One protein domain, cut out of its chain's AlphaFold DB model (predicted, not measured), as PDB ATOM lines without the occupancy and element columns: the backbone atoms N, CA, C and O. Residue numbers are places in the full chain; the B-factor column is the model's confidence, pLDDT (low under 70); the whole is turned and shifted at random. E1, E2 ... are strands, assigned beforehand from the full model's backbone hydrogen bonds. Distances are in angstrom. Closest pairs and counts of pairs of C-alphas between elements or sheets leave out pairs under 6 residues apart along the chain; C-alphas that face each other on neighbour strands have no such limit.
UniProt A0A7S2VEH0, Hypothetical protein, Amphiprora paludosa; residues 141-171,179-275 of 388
ATOM      1  N   PHE A 141     -48.100   7.266  46.862       85.75
ATOM      2  CA  PHE A 141     -47.185   7.852  45.900       85.75
ATOM      3  C   PHE A 141     -46.753   6.774  44.902       85.75
ATOM      4  O   PHE A 141     -46.212   5.743  45.301       85.75
ATOM      5  N   VAL A 142     -46.994   6.994  43.610       91.25
ATOM      6  CA  VAL A 142     -46.749   5.988  42.568       91.25
ATOM      7  C   VAL A 142     -45.461   6.299  41.813       91.25
ATOM      8  O   VAL A 142     -45.355   7.306  41.116       91.25
ATOM      9  N   ILE A 143     -44.499   5.386  41.901       93.69
ATOM     10  CA  ILE A 143     -43.321   5.354  41.034       93.69
ATOM     11  C   ILE A 143     -43.719   4.588  39.769       93.69
ATOM     12  O   ILE A 143     -44.123   3.432  39.833       93.69
ATOM     13  N   THR A 144     -43.645   5.246  38.617       95.88
ATOM     14  CA  THR A 144     -44.203   4.753  37.344       95.88
ATOM     15  C   THR A 144     -43.282   3.783  36.605       95.88
ATOM     16  O   THR A 144     -43.734   2.967  35.798       95.88
ATOM     17  N   ALA A 145     -41.979   3.909  36.825       95.44
ATOM     18  CA  ALA A 145     -40.981   3.057  36.205       95.44
ATOM     19  C   ALA A 145     -39.779   2.915  37.130       95.44
ATOM     20  O   ALA A 145     -39.466   3.825  37.904       95.44
ATOM     21  N   ARG A 146     -39.086   1.787  37.018       93.44
ATOM     22  CA  ARG A 146     -37.828   1.548  37.718       93.44
ATOM     23  C   ARG A 146     -36.774   1.119  36.715       93.44
ATOM     24  O   ARG A 146     -37.008   0.202  35.940       93.44
ATOM     25  N   VAL A 147     -35.616   1.763  36.759       92.94
ATOM     26  CA  VAL A 147     -34.427   1.332  36.027       92.94
ATOM     27  C   VAL A 147     -33.497   0.661  37.016       92.94
ATOM     28  O   VAL A 147     -33.120   1.261  38.022       92.94
ATOM     29  N   PHE A 148     -33.143  -0.583  36.738       91.06
ATOM     30  CA  PHE A 148     -32.255  -1.377  37.577       91.06
ATOM     31  C   PHE A 148     -31.245  -2.109  36.701       91.06
ATOM     32  O   PHE A 148     -31.455  -2.265  35.503       91.06
ATOM     33  N   ILE A 149     -30.149  -2.569  37.295       88.31
ATOM     34  CA  ILE A 149     -29.147  -3.362  36.579       88.31
ATOM     35  C   ILE A 149     -29.356  -4.825  36.913       88.31
ATOM     36  O   ILE A 149     -29.379  -5.192  38.093       88.31
ATOM     37  N   ASP A 150     -29.502  -5.656  35.884       87.12
ATOM     38  CA  ASP A 150     -29.567  -7.093  36.095       87.12
ATOM     39  C   ASP A 150     -28.140  -7.611  36.357       87.12
ATOM     40  O   ASP A 150     -27.217  -7.363  35.574       87.12
ATOM     41  N   PRO A 151     -27.901  -8.293  37.492       83.44
ATOM     42  CA  PRO A 151     -26.580  -8.815  37.816       83.44
ATOM     43  C   PRO A 151     -26.082  -9.876  36.826       83.44
ATOM     44  O   PRO A 151     -24.878 -10.133  36.801       83.44
ATOM     45  N   SER A 152     -26.976 -10.507  36.056       87.00
ATOM     46  CA  SER A 152     -26.626 -11.571  35.115       87.00
ATOM     47  C   SER A 152     -25.976 -11.029  33.840       87.00
ATOM     48  O   SER A 152     -24.881 -11.467  33.488       87.00
ATOM     49  N   ASP A 153     -26.586 -10.039  33.186       89.44
ATOM     50  CA  ASP A 153     -26.101  -9.475  31.920       89.44
ATOM     51  C   ASP A 153     -25.372  -8.130  32.070       89.44
ATOM     52  O   ASP A 153     -24.695  -7.691  31.141       89.44
ATOM     53  N   ARG A 154     -25.443  -7.507  33.256       86.62
ATOM     54  CA  ARG A 154     -24.870  -6.186  33.567       86.62
ATOM     55  C   ARG A 154     -25.438  -5.056  32.708       86.62
ATOM     56  O   ARG A 154     -24.803  -4.005  32.582       86.62
ATOM     57  N   MET A 155     -26.623  -5.251  32.149       90.12
ATOM     58  CA  MET A 155     -27.357  -4.240  31.405       90.12
ATOM     59  C   MET A 155     -28.417  -3.611  32.312       90.12
ATOM     60  O   MET A 155     -28.848  -4.189  33.314       90.12
ATOM     61  N   ALA A 156     -28.799  -2.380  31.995       91.69
ATOM     62  CA  ALA A 156     -29.913  -1.704  32.625       91.69
ATOM     63  C   ALA A 156     -31.214  -2.163  31.966       91.69
ATOM     64  O   ALA A 156     -31.336  -2.145  30.743       91.69
ATOM     65  N   HIS A 157     -32.187  -2.521  32.791       93.50
ATOM     66  CA  HIS A 157     -33.520  -2.953  32.392       93.50
ATOM     67  C   HIS A 157     -34.571  -2.050  33.017       93.50
ATOM     68  O   HIS A 157     -34.336  -1.399  34.042       93.50
ATOM     69  N   LEU A 158     -35.739  -2.026  32.394       94.94
ATOM     70  CA  LEU A 158     -36.885  -1.235  32.780       94.94
ATOM     71  C   LEU A 158     -37.972  -2.138  33.382       94.94
ATOM     72  O   LEU A 158     -38.591  -2.944  32.695       94.94
ATOM     73  N   ASP A 159     -38.250  -1.973  34.675       93.88
ATOM     74  CA  ASP A 159     -39.435  -2.561  35.309       93.88
ATOM     75  C   ASP A 159     -40.625  -1.622  35.067       93.88
ATOM     76  O   ASP A 159     -40.637  -0.468  35.522       93.88
ATOM     77  N   GLU A 160     -41.614  -2.098  34.313       90.81
ATOM     78  CA  GLU A 160     -42.815  -1.324  34.000       90.81
ATOM     79  C   GLU A 160     -43.885  -1.391  35.088       90.81
ATOM     80  O   GLU A 160     -44.800  -0.561  35.070       90.81
ATOM     81  N   ASP A 161     -43.758  -2.345  36.014       91.62
ATOM     82  CA  ASP A 161     -44.697  -2.543  37.109       91.62
ATOM     83  C   ASP A 161     -44.636  -1.327  38.058       91.62
ATOM     84  O   ASP A 161     -43.597  -1.080  38.684       91.62
ATOM     85  N   PRO A 162     -45.719  -0.535  38.179       89.94
ATOM     86  CA  PRO A 162     -45.707   0.656  39.015       89.94
ATOM     87  C   PRO A 162     -45.549   0.276  40.489       89.94
ATOM     88  O   PRO A 162     -46.224  -0.619  41.002       89.94
ATOM     89  N   ILE A 163     -44.681   0.996  41.198       88.56
ATOM     90  CA  ILE A 163     -44.435   0.789  42.625       88.56
ATOM     91  C   ILE A 163     -45.230   1.835  43.398       88.56
ATOM     92  O   ILE A 163     -44.871   3.012  43.433       88.56
ATOM     93  N   THR A 164     -46.305   1.402  44.052       84.19
ATOM     94  CA  THR A 164     -47.089   2.262  44.941       84.19
ATOM     95  C   THR A 164     -46.484   2.249  46.340       84.19
ATOM     96  O   THR A 164     -46.509   1.232  47.038       84.19
ATOM     97  N   LEU A 165     -45.946   3.391  46.763       79.31
ATOM     98  CA  LEU A 165     -45.559   3.641  48.144       79.31
ATOM     99  C   LEU A 165     -46.810   4.076  48.917       79.31
ATOM    100  O   LEU A 165     -47.352   5.146  48.628       79.31
ATOM    101  N   PRO A 166     -47.295   3.277  49.882       71.62
ATOM    102  CA  PRO A 166     -48.475   3.653  50.644       71.62
ATOM    103  C   PRO A 166     -48.185   4.915  51.456       71.62
ATOM    104  O   PRO A 166     -47.099   5.059  52.025       71.62
ATOM    105  N   TYR A 167     -49.166   5.811  51.557       70.12
ATOM    106  CA  TYR A 167     -49.102   6.855  52.571       70.12
ATOM    107  C   TYR A 167     -49.264   6.193  53.943       70.12
ATOM    108  O   TYR A 167     -50.271   5.557  54.239       70.12
ATOM    109  N   TRP A 168     -48.253   6.331  54.794       60.09
ATOM    110  CA  TRP A 168     -48.258   5.876  56.188       60.09
ATOM    111  C   TRP A 168     -49.019   6.835  57.118       60.09
ATOM    112  O   TRP A 168     -48.735   6.881  58.316       60.09
ATOM    113  N   ASP A 169     -49.957   7.621  56.581       60.34
ATOM    114  CA  ASP A 169     -50.729   8.565  57.381       60.34
ATOM    115  C   ASP A 169     -51.779   7.840  58.204       60.34
ATOM    116  O   ASP A 169     -52.877   7.509  57.763       60.34
ATOM    117  N   CYS A 170     -51.389   7.594  59.445       56.41
ATOM    118  CA  CYS A 170     -52.194   6.942  60.461       56.41
ATOM    119  C   CYS A 170     -52.696   7.912  61.524       56.41
ATOM    120  O   CYS A 170     -53.191   7.484  62.565       56.41
ATOM    121  N   GLY A 171     -52.540   9.211  61.277       49.56
ATOM    122  CA  GLY A 171     -52.827  10.272  62.225       49.56
ATOM    123  C   GLY A 171     -53.748  11.335  61.648       49.56
ATOM    124  O   GLY A 171     -53.850  11.509  60.440       49.56
ATOM    125  N   PRO A 179     -41.107  12.721  56.425       69.75
ATOM    126  CA  PRO A 179     -40.493  13.162  55.185       69.75
ATOM    127  C   PRO A 179     -39.473  12.121  54.727       69.75
ATOM    128  O   PRO A 179     -38.706  11.594  55.539       69.75
ATOM    129  N   VAL A 180     -39.478  11.811  53.429       73.62
ATOM    130  CA  VAL A 180     -38.419  11.001  52.827       73.62
ATOM    131  C   VAL A 180     -37.172  11.879  52.820       73.62
ATOM    132  O   VAL A 180     -37.188  12.923  52.166       73.62
ATOM    133  N   PRO A 181     -36.115  11.527  53.570       80.12
ATOM    134  CA  PRO A 181     -34.924  12.355  53.596       80.12
ATOM    135  C   PRO A 181     -34.313  12.371  52.192       80.12
ATOM    136  O   PRO A 181     -34.172  11.326  51.562       80.12
ATOM    137  N   VAL A 182     -33.970  13.560  51.703       88.94
ATOM    138  CA  VAL A 182     -33.298  13.771  50.417       88.94
ATOM    139  C   VAL A 182     -31.886  14.241  50.723       88.94
ATOM    140  O   VAL A 182     -31.693  15.166  51.510       88.94
ATOM    141  N   ARG A 183     -30.890  13.573  50.141       88.81
ATOM    142  CA  ARG A 183     -29.480  13.931  50.308       88.81
ATOM    143  C   ARG A 183     -29.110  15.133  49.449       88.81
ATOM    144  O   ARG A 183     -28.386  16.006  49.910       88.81
ATOM    145  N   ASP A 184     -29.550  15.116  48.199       92.50
ATOM    146  CA  ASP A 184     -29.229  16.127  47.198       92.50
ATOM    147  C   ASP A 184     -30.374  16.235  46.188       92.50
ATOM    148  O   ASP A 184     -31.116  15.271  45.987       92.50
ATOM    149  N   ALA A 185     -30.521  17.400  45.567       94.69
ATOM    150  CA  ALA A 185     -31.522  17.656  44.547       94.69
ATOM    151  C   ALA A 185     -30.898  18.433  43.387       94.69
ATOM    152  O   ALA A 185     -30.343  19.514  43.574       94.69
ATOM    153  N   ALA A 186     -31.036  17.905  42.175       94.56
ATOM    154  CA  ALA A 186     -30.483  18.506  40.972       94.56
ATOM    155  C   ALA A 186     -31.570  18.677  39.913       94.56
ATOM    156  O   ALA A 186     -32.228  17.720  39.510       94.56
ATOM    157  N   PHE A 187     -31.739  19.900  39.420       96.12
ATOM    158  CA  PHE A 187     -32.603  20.179  38.280       96.12
ATOM    159  C   PHE A 187     -31.778  20.132  36.992       96.12
ATOM    160  O   PHE A 187     -30.737  20.783  36.893       96.12
ATOM    161  N   ARG A 188     -32.241  19.367  36.001       92.75
ATOM    162  CA  ARG A 188     -31.646  19.328  34.663       92.75
ATOM    163  C   ARG A 188     -32.631  19.855  33.635       92.75
ATOM    164  O   ARG A 188     -33.762  19.380  33.544       92.75
ATOM    165  N   HIS A 189     -32.145  20.791  32.830       94.56
ATOM    166  CA  HIS A 189     -32.823  21.336  31.662       94.56
ATOM    167  C   HIS A 189     -31.934  21.116  30.441       94.56
ATOM    168  O   HIS A 189     -30.755  21.469  30.464       94.56
ATOM    169  N   SER A 190     -32.476  20.492  29.396       89.81
ATOM    170  CA  SER A 190     -31.786  20.314  28.119       89.81
ATOM    171  C   SER A 190     -32.710  20.686  26.971       89.81
ATOM    172  O   SER A 190     -33.827  20.184  26.866       89.81
ATOM    173  N   VAL A 191     -32.210  21.545  26.087       85.69
ATOM    174  CA  VAL A 191     -32.885  21.950  24.844       85.69
ATOM    175  C   VAL A 191     -32.474  21.035  23.680       85.69
ATOM    176  O   VAL A 191     -33.161  20.949  22.666       85.69
ATOM    177  N   THR A 192     -31.360  20.311  23.824       80.12
ATOM    178  CA  THR A 192     -30.789  19.487  22.754       80.12
ATOM    179  C   THR A 192     -31.293  18.042  22.852       80.12
ATOM    180  O   THR A 192     -31.239  17.459  23.940       80.12
ATOM    181  N   PRO A 193     -31.722  17.425  21.732       70.44
ATOM    182  CA  PRO A 193     -32.302  16.078  21.718       70.44
ATOM    183  C   PRO A 193     -31.316  14.947  22.023       70.44
ATOM    184  O   PRO A 193     -31.736  13.828  22.309       70.44
ATOM    185  N   THR A 194     -30.010  15.210  21.984       68.25
ATOM    186  CA  THR A 194     -28.982  14.209  22.274       68.25
ATOM    187  C   THR A 194     -28.448  14.377  23.684       68.25
ATOM    188  O   THR A 194     -27.514  15.145  23.918       68.25
ATOM    189  N   THR A 195     -29.008  13.616  24.620       72.75
ATOM    190  CA  THR A 195     -28.333  13.327  25.884       72.75
ATOM    191  C   THR A 195     -27.373  12.154  25.669       72.75
ATOM    192  O   THR A 195     -27.814  11.116  25.161       72.75
ATOM    193  N   PRO A 196     -26.084  12.270  26.034       81.06
ATOM    194  CA  PRO A 196     -25.210  11.104  26.081       81.06
ATOM    195  C   PRO A 196     -25.774  10.081  27.073       81.06
ATOM    196  O   PRO A 196     -26.593  10.424  27.928       81.06
ATOM    197  N   TRP A 197     -25.321   8.833  26.978       73.94
ATOM    198  CA  TRP A 197     -25.610   7.850  28.014       73.94
ATOM    199  C   TRP A 197     -25.129   8.382  29.360       73.94
ATOM    200  O   TRP A 197     -23.952   8.709  29.527       73.94
ATOM    201  N   THR A 198     -26.051   8.501  30.307       69.31
ATOM    202  CA  THR A 198     -25.749   8.971  31.651       69.31
ATOM    203  C   THR A 198     -25.738   7.782  32.590       69.31
ATOM    204  O   THR A 198     -26.609   6.921  32.532       69.31
ATOM    205  N   GLY A 199     -24.724   7.724  33.445       62.31
ATOM    206  CA  GLY A 199     -24.779   6.911  34.648       62.31
ATOM    207  C   GLY A 199     -25.079   7.783  35.846       62.31
ATOM    208  O   GLY A 199     -24.811   8.988  35.831       62.31
ATOM    209  N   THR A 200     -25.599   7.163  36.892       68.12
ATOM    210  CA  THR A 200     -25.512   7.753  38.223       68.12
ATOM    211  C   THR A 200     -24.111   7.492  38.780       68.12
ATOM    212  O   THR A 200     -23.426   6.564  38.346       68.12
ATOM    213  N   ASP A 201     -23.681   8.258  39.785       68.88
ATOM    214  CA  ASP A 201     -22.429   7.985  40.516       68.88
ATOM    215  C   ASP A 201     -22.469   6.637  41.275       68.88
ATOM    216  O   ASP A 201     -21.560   6.313  42.043       68.88
ATOM    217  N   GLY A 202     -23.558   5.873  41.118       65.12
ATOM    218  CA  GLY A 202     -23.757   4.489  41.528       65.12
ATOM    219  C   GLY A 202     -23.806   4.244  43.027       65.12
ATOM    220  O   GLY A 202     -24.063   3.132  43.480       65.12
ATOM    221  N   LYS A 203     -23.588   5.280  43.831       77.69
ATOM    222  CA  LYS A 203     -23.604   5.164  45.288       77.69
ATOM    223  C   LYS A 203     -25.016   5.233  45.858       77.69
ATOM    224  O   LYS A 203     -25.257   4.640  46.903       77.69
ATOM    225  N   HIS A 204     -25.937   5.940  45.204       84.44
ATOM    226  CA  HIS A 204     -27.255   6.247  45.758       84.44
ATOM    227  C   HIS A 204     -28.357   6.100  44.712       84.44
ATOM    228  O   HIS A 204     -28.158   6.549  43.583       84.44
ATOM    229  N   PRO A 205     -29.522   5.541  45.084       89.75
ATOM    230  CA  PRO A 205     -30.677   5.553  44.207       89.75
ATOM    231  C   PRO A 205     -31.179   6.988  44.020       89.75
ATOM    232  O   PRO A 205     -31.159   7.802  44.953       89.75
ATOM    233  N   LEU A 206     -31.640   7.286  42.809       92.31
ATOM    234  CA  LEU A 206     -32.201   8.583  42.445       92.31
ATOM    235  C   LEU A 206     -33.689   8.433  42.136       92.31
ATOM    236  O   LEU A 206     -34.103   7.495  41.460       92.31
ATOM    237  N   LEU A 207     -34.495   9.395  42.569       93.81
ATOM    238  CA  LEU A 207     -35.831   9.602  42.018       93.81
ATOM    239  C   LEU A 207     -35.740  10.686  40.949       93.81
ATOM    240  O   LEU A 207     -35.363  11.816  41.248       93.81
ATOM    241  N   ALA A 208     -36.087  10.351  39.713       95.25
ATOM    242  CA  ALA A 208     -36.211  11.307  38.626       95.25
ATOM    243  C   ALA A 208     -37.690  11.659  38.434       95.25
ATOM    244  O   ALA A 208     -38.500  10.820  38.041       95.25
ATOM    245  N   VAL A 209     -38.045  12.906  38.729       97.06
ATOM    246  CA  VAL A 209     -39.384  13.457  38.517       97.06
ATOM    247  C   VAL A 209     -39.409  14.128  37.149       97.06
ATOM    248  O   VAL A 209     -38.707  15.119  36.923       97.06
ATOM    249  N   ALA A 210     -40.205  13.585  36.231       97.56
ATOM    250  CA  ALA A 210     -40.374  14.148  34.897       97.56
ATOM    251  C   ALA A 210     -41.205  15.433  34.986       97.56
ATOM    252  O   ALA A 210     -42.370  15.397  35.376       97.56
ATOM    253  N   LEU A 211     -40.622  16.579  34.637       97.50
ATOM    254  CA  LEU A 211     -41.328  17.867  34.611       97.50
ATOM    255  C   LEU A 211     -41.852  18.196  33.207       97.50
ATOM    256  O   LEU A 211     -42.828  18.929  33.070       97.50
ATOM    257  N   SER A 212     -41.267  17.583  32.176       97.06
ATOM    258  CA  SER A 212     -41.803  17.521  30.815       97.06
ATOM    259  C   SER A 212     -41.890  16.067  30.319       97.06
ATOM    260  O   SER A 212     -41.215  15.193  30.873       97.06
ATOM    261  N   PRO A 213     -42.731  15.766  29.307       97.00
ATOM    262  CA  PRO A 213     -42.815  14.424  28.735       97.00
ATOM    263  C   PRO A 213     -41.482  13.980  28.119       97.00
ATOM    264  O   PRO A 213     -40.905  14.666  27.272       97.00
ATOM    265  N   LEU A 214     -41.016  12.792  28.488       96.44
ATOM    266  CA  LEU A 214     -39.725  12.253  28.062       96.44
ATOM    267  C   LEU A 214     -39.834  10.775  27.692       96.44
ATOM    268  O   LEU A 214     -40.793  10.101  28.051       96.44
ATOM    269  N   VAL A 215     -38.840  10.262  26.982       96.50
ATOM    270  CA  VAL A 215     -38.659   8.832  26.736       96.50
ATOM    271  C   VAL A 215     -37.401   8.400  27.469       96.50
ATOM    272  O   VAL A 215     -36.335   8.973  27.260       96.50
ATOM    273  N   ILE A 216     -37.520   7.406  28.340       95.56
ATOM    274  CA  ILE A 216     -36.355   6.748  28.921       95.56
ATOM    275  C   ILE A 216     -35.994   5.555  28.047       95.56
ATOM    276  O   ILE A 216     -36.873   4.773  27.695       95.56
ATOM    277  N   GLU A 217     -34.723   5.439  27.679       95.56
ATOM    278  CA  GLU A 217     -34.187   4.293  26.943       95.56
ATOM    279  C   GLU A 217     -33.002   3.722  27.719       95.56
ATOM    280  O   GLU A 217     -32.117   4.464  28.160       95.56
ATOM    281  N   THR A 218     -33.000   2.412  27.919       95.06
ATOM    282  CA  THR A 218     -31.932   1.686  28.604       95.06
ATOM    283  C   THR A 218     -30.957   1.093  27.594       95.06
ATOM    284  O   THR A 218     -31.256   0.941  26.408       95.06
ATOM    285  N   ASN A 219     -29.757   0.742  28.049       93.00
ATOM    286  CA  ASN A 219     -28.752   0.122  27.188       93.00
ATOM    287  C   ASN A 219     -29.127  -1.309  26.745       93.00
ATOM    288  O   ASN A 219     -28.541  -1.797  25.780       93.00
ATOM    289  N   SER A 220     -30.116  -1.955  27.381       93.75
ATOM    290  CA  SER A 220     -30.730  -3.201  26.894       93.75
ATOM    291  C   SER A 220     -31.591  -3.003  25.636       93.75
ATOM    292  O   SER A 220     -31.958  -3.979  24.982       93.75
ATOM    293  N   GLY A 221     -31.885  -1.750  25.262       95.31
ATOM    294  CA  GLY A 221     -32.744  -1.392  24.132       95.31
ATOM    295  C   GLY A 221     -34.222  -1.241  24.501       95.31
ATOM    296  O   GLY A 221     -35.045  -0.975  23.625       95.31
ATOM    297  N   GLU A 222     -34.574  -1.388  25.780       96.12
ATOM    298  CA  GLU A 222     -35.924  -1.116  26.268       96.12
ATOM    299  C   GLU A 222     -36.170   0.393  26.311       96.12
ATOM    300  O   GLU A 222     -35.281   1.187  26.626       96.12
ATOM    301  N   SER A 223     -37.391   0.811  25.983       96.62
ATOM    302  CA  SER A 223     -37.767   2.220  26.034       96.62
ATOM    303  C   SER A 223     -39.205   2.406  26.492       96.62
ATOM    304  O   SER A 223     -40.077   1.600  26.174       96.62
ATOM    305  N   LYS A 224     -39.459   3.487  27.235       96.75
ATOM    306  CA  LYS A 224     -40.797   3.837  27.725       96.75
ATOM    307  C   LYS A 224     -41.003   5.335  27.725       96.75
ATOM    308  O   LYS A 224     -40.142   6.108  28.145       96.75
ATOM    309  N   GLN A 225     -42.183   5.741  27.277       97.50
ATOM    310  CA  GLN A 225     -42.619   7.125  27.357       97.50
ATOM    311  C   GLN A 225     -43.135   7.432  28.766       97.50
ATOM    312  O   GLN A 225     -43.994   6.727  29.296       97.50
ATOM    313  N   ILE A 226     -42.623   8.507  29.351       97.44
ATOM    314  CA  ILE A 226     -42.932   9.000  30.688       97.44
ATOM    315  C   ILE A 226     -43.585  10.376  30.548       97.44
ATOM    316  O   ILE A 226     -43.072  11.271  29.877       97.44
ATOM    317  N   GLN A 227     -44.748  10.539  31.168       97.75
ATOM    318  CA  GLN A 227     -45.512  11.783  31.162       97.75
ATOM    319  C   GLN A 227     -45.005  12.754  32.232       97.75
ATOM    320  O   GLN A 227     -44.395  12.354  33.224       97.75
ATOM    321  N   ALA A 228     -45.313  14.039  32.064       97.31
ATOM    322  CA  ALA A 228     -45.038  15.038  33.092       97.31
ATOM    323  C   ALA A 228     -45.763  14.690  34.411       97.31
ATOM    324  O   ALA A 228     -46.917  14.261  34.411       97.31
ATOM    325  N   GLY A 229     -45.071  14.870  35.534       96.38
ATOM    326  CA  GLY A 229     -45.514  14.512  36.882       96.38
ATOM    327  C   GLY A 229     -45.235  13.060  37.285       96.38
ATOM    328  O   GLY A 229     -45.359  12.734  38.464       96.38
ATOM    329  N   GLN A 230     -44.842  12.189  36.350       97.00
ATOM    330  CA  GLN A 230     -44.474  10.811  36.673       97.00
ATOM    331  C   GLN A 230     -43.067  10.731  37.270       97.00
ATOM    332  O   GLN A 230     -42.198  11.568  37.012       97.00
ATOM    333  N   VAL A 231     -42.852   9.696  38.080       96.06
ATOM    334  CA  VAL A 231     -41.608   9.494  38.825       96.06
ATOM    335  C   VAL A 231     -40.963   8.184  38.414       96.06
ATOM    336  O   VAL A 231     -41.629   7.151  38.333       96.06
ATOM    337  N   ILE A 232     -39.658   8.236  38.175       95.81
ATOM    338  CA  ILE A 232     -38.817   7.103  37.806       95.81
ATOM    339  C   ILE A 232     -37.844   6.848  38.956       95.81
ATOM    340  O   ILE A 232     -37.217   7.781  39.456       95.81
ATOM    341  N   LEU A 233     -37.702   5.594  39.372       93.81
ATOM    342  CA  LEU A 233     -36.674   5.173  40.318       93.81
ATOM    343  C   LEU A 233     -35.456   4.658  39.545       93.81
ATOM    344  O   LEU A 233     -35.554   3.655  38.844       93.81
ATOM    345  N   LEU A 234     -34.324   5.345  39.666       93.00
ATOM    346  CA  LEU A 234     -33.059   4.985  39.030       93.00
ATOM    347  C   LEU A 234     -32.145   4.341  40.076       93.00
ATOM    348  O   LEU A 234     -31.673   5.000  41.005       93.00
ATOM    349  N   GLU A 235     -31.916   3.043  39.927       89.19
ATOM    350  CA  GLU A 235     -31.007   2.241  40.754       89.19
ATOM    351  C   GLU A 235     -29.803   1.745  39.941       89.19
ATOM    352  O   GLU A 235     -29.108   0.810  40.342       89.19
ATOM    353  N   ASP A 236     -29.559   2.334  38.772       74.94
ATOM    354  CA  ASP A 236     -28.475   1.925  37.901       74.94
ATOM    355  C   ASP A 236     -27.124   2.411  38.434       74.94
ATOM    356  O   ASP A 236     -26.783   3.591  38.419       74.94
ATOM    357  N   VAL A 237     -26.340   1.458  38.935       64.38
ATOM    358  CA  VAL A 237     -25.026   1.695  39.548       64.38
ATOM    359  C   VAL A 237     -23.876   1.751  38.539       64.38
ATOM    360  O   VAL A 237     -22.776   2.193  38.870       64.38
ATOM    361  N   LEU A 238     -24.110   1.327  37.299       63.19
ATOM    362  CA  LEU A 238     -23.108   1.373  36.243       63.19
ATOM    363  C   LEU A 238     -23.181   2.698  35.488       63.19
ATOM    364  O   LEU A 238     -24.249   3.226  35.179       63.19
ATOM    365  N   ILE A 239     -21.998   3.207  35.154       65.81
ATOM    366  CA  ILE A 239     -21.837   4.368  34.289       65.81
ATOM    367  C   ILE A 239     -22.461   4.016  32.927       65.81
ATOM    368  O   ILE A 239     -22.074   3.008  32.344       65.81
ATOM    369  N   ALA A 240     -23.396   4.840  32.430       75.50
ATOM    370  CA  ALA A 240     -24.071   4.701  31.128       75.50
ATOM    371  C   ALA A 240     -25.174   3.616  31.009       75.50
ATOM    372  O   ALA A 240     -25.292   2.964  29.970       75.50
ATOM    373  N   GLY A 241     -26.022   3.442  32.031       84.88
ATOM    374  CA  GLY A 241     -27.162   2.512  31.970       84.88
ATOM    375  C   GLY A 241     -28.357   3.013  31.148       84.88
ATOM    376  O   GLY A 241     -29.019   2.226  30.471       84.88
ATOM    377  N   HIS A 242     -28.637   4.318  31.169       92.19
ATOM    378  CA  HIS A 242     -29.839   4.885  30.554       92.19
ATOM    379  C   HIS A 242     -29.586   6.241  29.885       92.19
ATOM    380  O   HIS A 242     -28.581   6.919  30.121       92.19
ATOM    381  N   LYS A 243     -30.532   6.655  29.043       93.38
ATOM    382  CA  LYS A 243     -30.619   8.004  28.477       93.38
ATOM    383  C   LYS A 243     -32.054   8.513  28.557       93.38
ATOM    384  O   LYS A 243     -33.010   7.745  28.444       93.38
ATOM    385  N   LEU A 244     -32.190   9.818  28.771       94.19
ATOM    386  CA  LEU A 244     -33.476  10.507  28.845       94.19
ATOM    387  C   LEU A 244     -33.619  11.380  27.606       94.19
ATOM    388  O   LEU A 244     -32.936  12.388  27.462       94.19
ATOM    389  N   LEU A 245     -34.505  10.983  26.708       94.75
ATOM    390  CA  LEU A 245     -34.739  11.657  25.443       94.75
ATOM    391  C   LEU A 245     -35.971  12.562  25.554       94.75
ATOM    392  O   LEU A 245     -36.969  12.170  26.163       94.75
ATOM    393  N   PRO A 246     -35.955  13.765  24.964       95.38
ATOM    394  CA  PRO A 246     -37.162  14.570  24.878       95.38
ATOM    395  C   PRO A 246     -38.194  13.934  23.942       95.38
ATOM    396  O   PRO A 246     -37.854  13.354  22.910       95.38
ATOM    397  N   THR A 247     -39.475  14.109  24.261       94.88
ATOM    398  CA  THR A 247     -40.568  13.713  23.362       94.88
ATOM    399  C   THR A 247     -40.876  14.855  22.387       94.88
ATOM    400  O   THR A 247     -40.994  16.003  22.805       94.88
ATOM    401  N   ASN A 248     -41.062  14.569  21.093       92.44
ATOM    402  CA  ASN A 248     -41.524  15.543  20.084       92.44
ATOM    403  C   ASN A 248     -40.675  16.830  19.974       92.44
ATOM    404  O   ASN A 248     -41.228  17.906  19.751       92.44
ATOM    405  N   ASN A 249     -39.349  16.737  20.138       86.81
ATOM    406  CA  ASN A 249     -38.433  17.892  20.147       86.81
ATOM    407  C   ASN A 249     -38.778  18.963  21.201       86.81
ATOM    408  O   ASN A 249     -38.423  20.130  21.036       86.81
ATOM    409  N   GLN A 250     -39.488  18.589  22.267       91.31
ATOM    410  CA  GLN A 250     -39.723  19.477  23.402       91.31
ATOM    411  C   GLN A 250     -38.471  19.585  24.274       91.31
ATOM    412  O   GLN A 250     -37.571  18.752  24.215       91.31
ATOM    413  N   GLU A 251     -38.415  20.615  25.110       93.94
ATOM    414  CA  GLU A 251     -37.347  20.739  26.097       93.94
ATOM    415  C   GLU A 251     -37.482  19.657  27.176       93.94
ATOM    416  O   GLU A 251     -38.569  19.396  27.704       93.94
ATOM    417  N   LEU A 252     -36.360  19.036  27.533       95.19
ATOM    418  CA  LEU A 252     -36.281  18.056  28.607       95.19
ATOM    419  C   LEU A 252     -36.095  18.783  29.942       95.19
ATOM    420  O   LEU A 252     -35.113  19.503  30.120       95.19
ATOM    421  N   GLN A 253     -37.008  18.565  30.886       96.56
ATOM    422  CA  GLN A 253     -36.940  19.098  32.246       96.56
ATOM    423  C   GLN A 253     -37.149  17.958  33.243       96.56
ATOM    424  O   GLN A 253     -38.192  17.300  33.240       96.56
ATOM    425  N   VAL A 254     -36.152  17.705  34.093       96.56
ATOM    426  CA  VAL A 254     -36.171  16.600  35.063       96.56
ATOM    427  C   VAL A 254     -35.582  17.065  36.389       96.56
ATOM    428  O   VAL A 254     -34.505  17.664  36.420       96.56
ATOM    429  N   LEU A 255     -36.275  16.770  37.487       97.12
ATOM    430  CA  LEU A 255     -35.769  16.966  38.843       97.12
ATOM    431  C   LEU A 255     -35.269  15.631  39.394       97.12
ATOM    432  O   LEU A 255     -36.046  14.697  39.568       97.12
ATOM    433  N   PHE A 256     -33.978  15.556  39.687       95.19
ATOM    434  CA  PHE A 256     -33.347  14.415  40.336       95.19
ATOM    435  C   PHE A 256     -33.298  14.639  41.841       95.19
ATOM    436  O   PHE A 256     -32.848  15.689  42.295       95.19
ATOM    437  N   LEU A 257     -33.728  13.641  42.606       94.12
ATOM    438  CA  LEU A 257     -33.652  13.610  44.061       94.12
ATOM    439  C   LEU A 257     -32.799  12.414  44.478       94.12
ATOM    440  O   LEU A 257     -33.176  11.263  44.256       94.12
ATOM    441  N   THR A 258     -31.657  12.682  45.093       92.12
ATOM    442  CA  THR A 258     -30.742  11.656  45.589       92.12
ATOM    443  C   THR A 258     -31.202  11.168  46.951       92.12
ATOM    444  O   THR A 258     -31.296  11.950  47.900       92.12
ATOM    445  N   LEU A 259     -31.454   9.869  47.082       89.69
ATOM    446  CA  LEU A 259     -31.860   9.277  48.352       89.69
ATOM    447  C   LEU A 259     -30.623   8.957  49.226       89.69
ATOM    448  O   LEU A 259     -29.598   8.495  48.723       89.69
ATOM    449  N   PRO A 260     -30.675   9.184  50.550       80.06
ATOM    450  CA  PRO A 260     -29.518   9.062  51.439       80.06
ATOM    451  C   PRO A 260     -29.109   7.615  51.714       80.06
ATOM    452  O   PRO A 260     -27.947   7.359  52.024       80.06
ATOM    453  N   GLN A 261     -30.036   6.662  51.615       69.69
ATOM    454  CA  GLN A 261     -29.741   5.262  51.888       69.69
ATOM    455  C   GLN A 261     -29.196   4.578  50.639       69.69
ATOM    456  O   GLN A 261     -29.845   4.540  49.597       69.69
ATOM    457  N   THR A 262     -28.018   3.974  50.780       57.84
ATOM    458  CA  THR A 262     -27.484   2.975  49.854       57.84
ATOM    459  C   THR A 262     -28.298   1.685  50.002       57.84
ATOM    460  O   THR A 262     -27.788   0.662  50.456       57.84
ATOM    461  N   HIS A 263     -29.599   1.717  49.707       52.66
ATOM    462  CA  HIS A 263     -30.380   0.493  49.548       52.66
ATOM    463  C   HIS A 263     -30.013  -0.130  48.203       52.66
ATOM    464  O   HIS A 263     -30.799  -0.161  47.266       52.66
ATOM    465  N   TYR A 264     -28.767  -0.587  48.110       46.56
ATOM    466  CA  TYR A 264     -28.334  -1.464  47.045       46.56
ATOM    467  C   TYR A 264     -29.013  -2.804  47.316       46.56
ATOM    468  O   TYR A 264     -28.645  -3.530  48.237       46.56
ATOM    469  N   HIS A 265     -30.077  -3.091  46.577       50.81
ATOM    470  CA  HIS A 265     -30.569  -4.448  46.426       50.81
ATOM    471  C   HIS A 265     -29.945  -4.983  45.138       50.81
ATOM    472  O   HIS A 265     -30.508  -4.757  44.068       50.81
ATOM    473  N   PRO A 266     -28.764  -5.632  45.190       43.25
ATOM    474  CA  PRO A 266     -28.238  -6.313  44.023       43.25
ATOM    475  C   PRO A 266     -29.194  -7.446  43.661       43.25
ATOM    476  O   PRO A 266     -29.218  -8.496  44.303       43.25
ATOM    477  N   GLY A 267     -29.994  -7.219  42.625       43.69
ATOM    478  CA  GLY A 267     -30.821  -8.237  41.999       43.69
ATOM    479  C   GLY A 267     -32.326  -8.023  42.112       43.69
ATOM    480  O   GLY A 267     -32.848  -7.103  42.740       43.69
ATOM    481  N   LYS A 268     -33.033  -8.956  41.471       44.28
ATOM    482  CA  LYS A 268     -34.487  -9.026  41.282       44.28
ATOM    483  C   LYS A 268     -35.280  -9.259  42.572       44.28
ATOM    484  O   LYS A 268     -36.443  -9.660  42.503       44.28
ATOM    485  N   ASP A 269     -34.691  -9.015  43.743       47.53
ATOM    486  CA  ASP A 269     -35.366  -9.084  45.035       47.53
ATOM    487  C   ASP A 269     -36.340  -7.899  45.159       47.53
ATOM    488  O   ASP A 269     -36.207  -7.001  45.986       47.53
ATOM    489  N   ARG A 270     -37.425  -7.981  44.373       48.50
ATOM    490  CA  ARG A 270     -38.710  -7.266  44.478       48.50
ATOM    491  C   ARG A 270     -39.261  -7.267  45.915       48.50
ATOM    492  O   ARG A 270     -40.192  -6.551  46.258       48.50
ATOM    493  N   LEU A 271     -38.700  -8.103  46.780       43.09
ATOM    494  CA  LEU A 271     -39.184  -8.484  48.088       43.09
ATOM    495  C   LEU A 271     -38.818  -7.527  49.235       43.09
ATOM    496  O   LEU A 271     -39.086  -7.882  50.377       43.09
ATOM    497  N   SER A 272     -38.238  -6.349  49.020       45.00
ATOM    498  CA  SER A 272     -38.085  -5.360  50.107       45.00
ATOM    499  C   SER A 272     -39.194  -4.304  50.083       45.00
ATOM    500  O   SER A 272     -39.848  -4.093  51.105       45.00
ATOM    501  N   LEU A 273     -39.502  -3.739  48.913       49.94
ATOM    502  CA  LEU A 273     -40.612  -2.793  48.731       49.94
ATOM    503  C   LEU A 273     -41.959  -3.503  48.520       49.94
ATOM    504  O   LEU A 273     -42.942  -3.194  49.189       49.94
ATOM    505  N   HIS A 274     -42.015  -4.535  47.675       42.97
ATOM    506  CA  HIS A 274     -43.279  -5.229  47.403       42.97
ATOM    507  C   HIS A 274     -43.693  -6.166  48.548       42.97
ATOM    508  O   HIS A 274     -44.879  -6.397  48.765       42.97
ATOM    509  N   LYS A 275     -42.737  -6.695  49.327       44.78
ATOM    510  CA  LYS A 275     -43.030  -7.532  50.509       44.78
ATOM    511  C   LYS A 275     -43.402  -6.709  51.733       44.78
ATOM    512  O   LYS A 275     -43.993  -7.287  52.637       44.78
TER     513      LYS A 275
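AT A GLANCE: This is residues 141 to 171 and 179 to 275 of the 388 residues of the protein "Hypothetical protein" of Amphiprora paludosa (UniProt A0A7S2VEH0). The model is a two-layer sandwich of strands: a large, strongly twisted sheet of seven strands, E1, E2, E3, E4, E5, E8 and E10, with a small sheet of three, E7, E6 and E9, packed partly face to face with it. E8 and E5 lie nearest the middle, E3 and E4 are far out in the large sheet, and two long stretches, residues 191 to 205 and 259 to 275, have no named element. The printed part has 128 residues with ten named strands, E1 to E10 in chain order, and no named helix; the class is all strand, though under half of the residues, 54 of 128, are in named elements. The large sheet is branched and mixed, while the small one runs E7, E6, E9, all antiparallel. The whole is compact, with a radius of gyration of the C-alphas of 14.3 A, and its C-alphas span 43 by 39 by 25 A.

IN THESE COORDINATES: In the large sheet, E1 is residues 141 to 149, 23.2 A from first to last C-alpha, and begins at C-alpha 141 at (-47.185, 7.852, 45.900). E2 is residues 156 to 159 and E3 residues 163 to 166. E4, residues 184 to 190, measures 19.7 A. E5 is residues 206 to 210, 12.4 A long, and E8 residues 231 to 234. E10, residues 252 to 258, is 19.0 A long and ends at C-alpha 258 at (-30.742, 11.656, 45.589). In the small sheet, E6 is residues 214 to 218, 13.1 A long, E7 residues 223 to 226, and E9 residues 242 to 246, 13.4 A long, with C-alpha 242 at (-29.839, 4.885, 30.554).

HOW THE PARTS SIT: In the large sheet E1 has three neighbours, and it bends by 60 degrees at residue 144. E3, beside residues 141 to 143, and E2, beside residues 145 to 149, lie on one side of E1, and E8, beside residues 143 to 147, on the other side. E1 and E2 form an antiparallel hairpin at 150 degrees, with N 157 and O 148 within hydrogen-bond range at 2.8 A. E1 and E3 are antiparallel, with N 143 and O 163 at 2.8 A. E1 and E8 are parallel at 26 degrees, with N 144 and O 231 at 2.8 A. E8 and E5 are antiparallel at 148 degrees, with N 208 and O 232 at 2.8 A. On the other side of E5 is E10, antiparallel at 153 degrees, with N 207 and O 257 at 2.8 A. E10 and the edge strand E4 are antiparallel at 167 degrees, with N 256 and O 186 at 2.8 A. The small sheet makes a sandwich, two sheets face to face, with the large one: their facing parts are 7.8 A centre to centre and their strands stand at 32 degrees. Within it E6 and E7 are a hairpin, antiparallel at 153 degrees, with N 226 and O 214 at 2.8 A. E6 and E9 are antiparallel at 157 degrees, with N 215 and O 245 at 2.8 A. Between the sheets, the closest C-alphas of E9 and E10 are those of Pro 246 and Leu 252, 5.2 A apart. The closest C-alphas of E2 and E6 are those of Ala 156 and Thr 218, 5.6 A apart. E4 and E6 are apart, for instance.

THE WHOLE: The C-alphas farthest apart are those of Gly 171 and Thr 194, 46.7 A. Residues 172 to 178 are not printed, and C-alphas 171 and 179 across the cut are 14.5 A apart. The link from E4 to E5 is long, with 15 residues. The mean pLDDT of the printed part is 82.7; 29 residues are under 70, among them residues 168 to 171, 198 to 202 and 261 to 275.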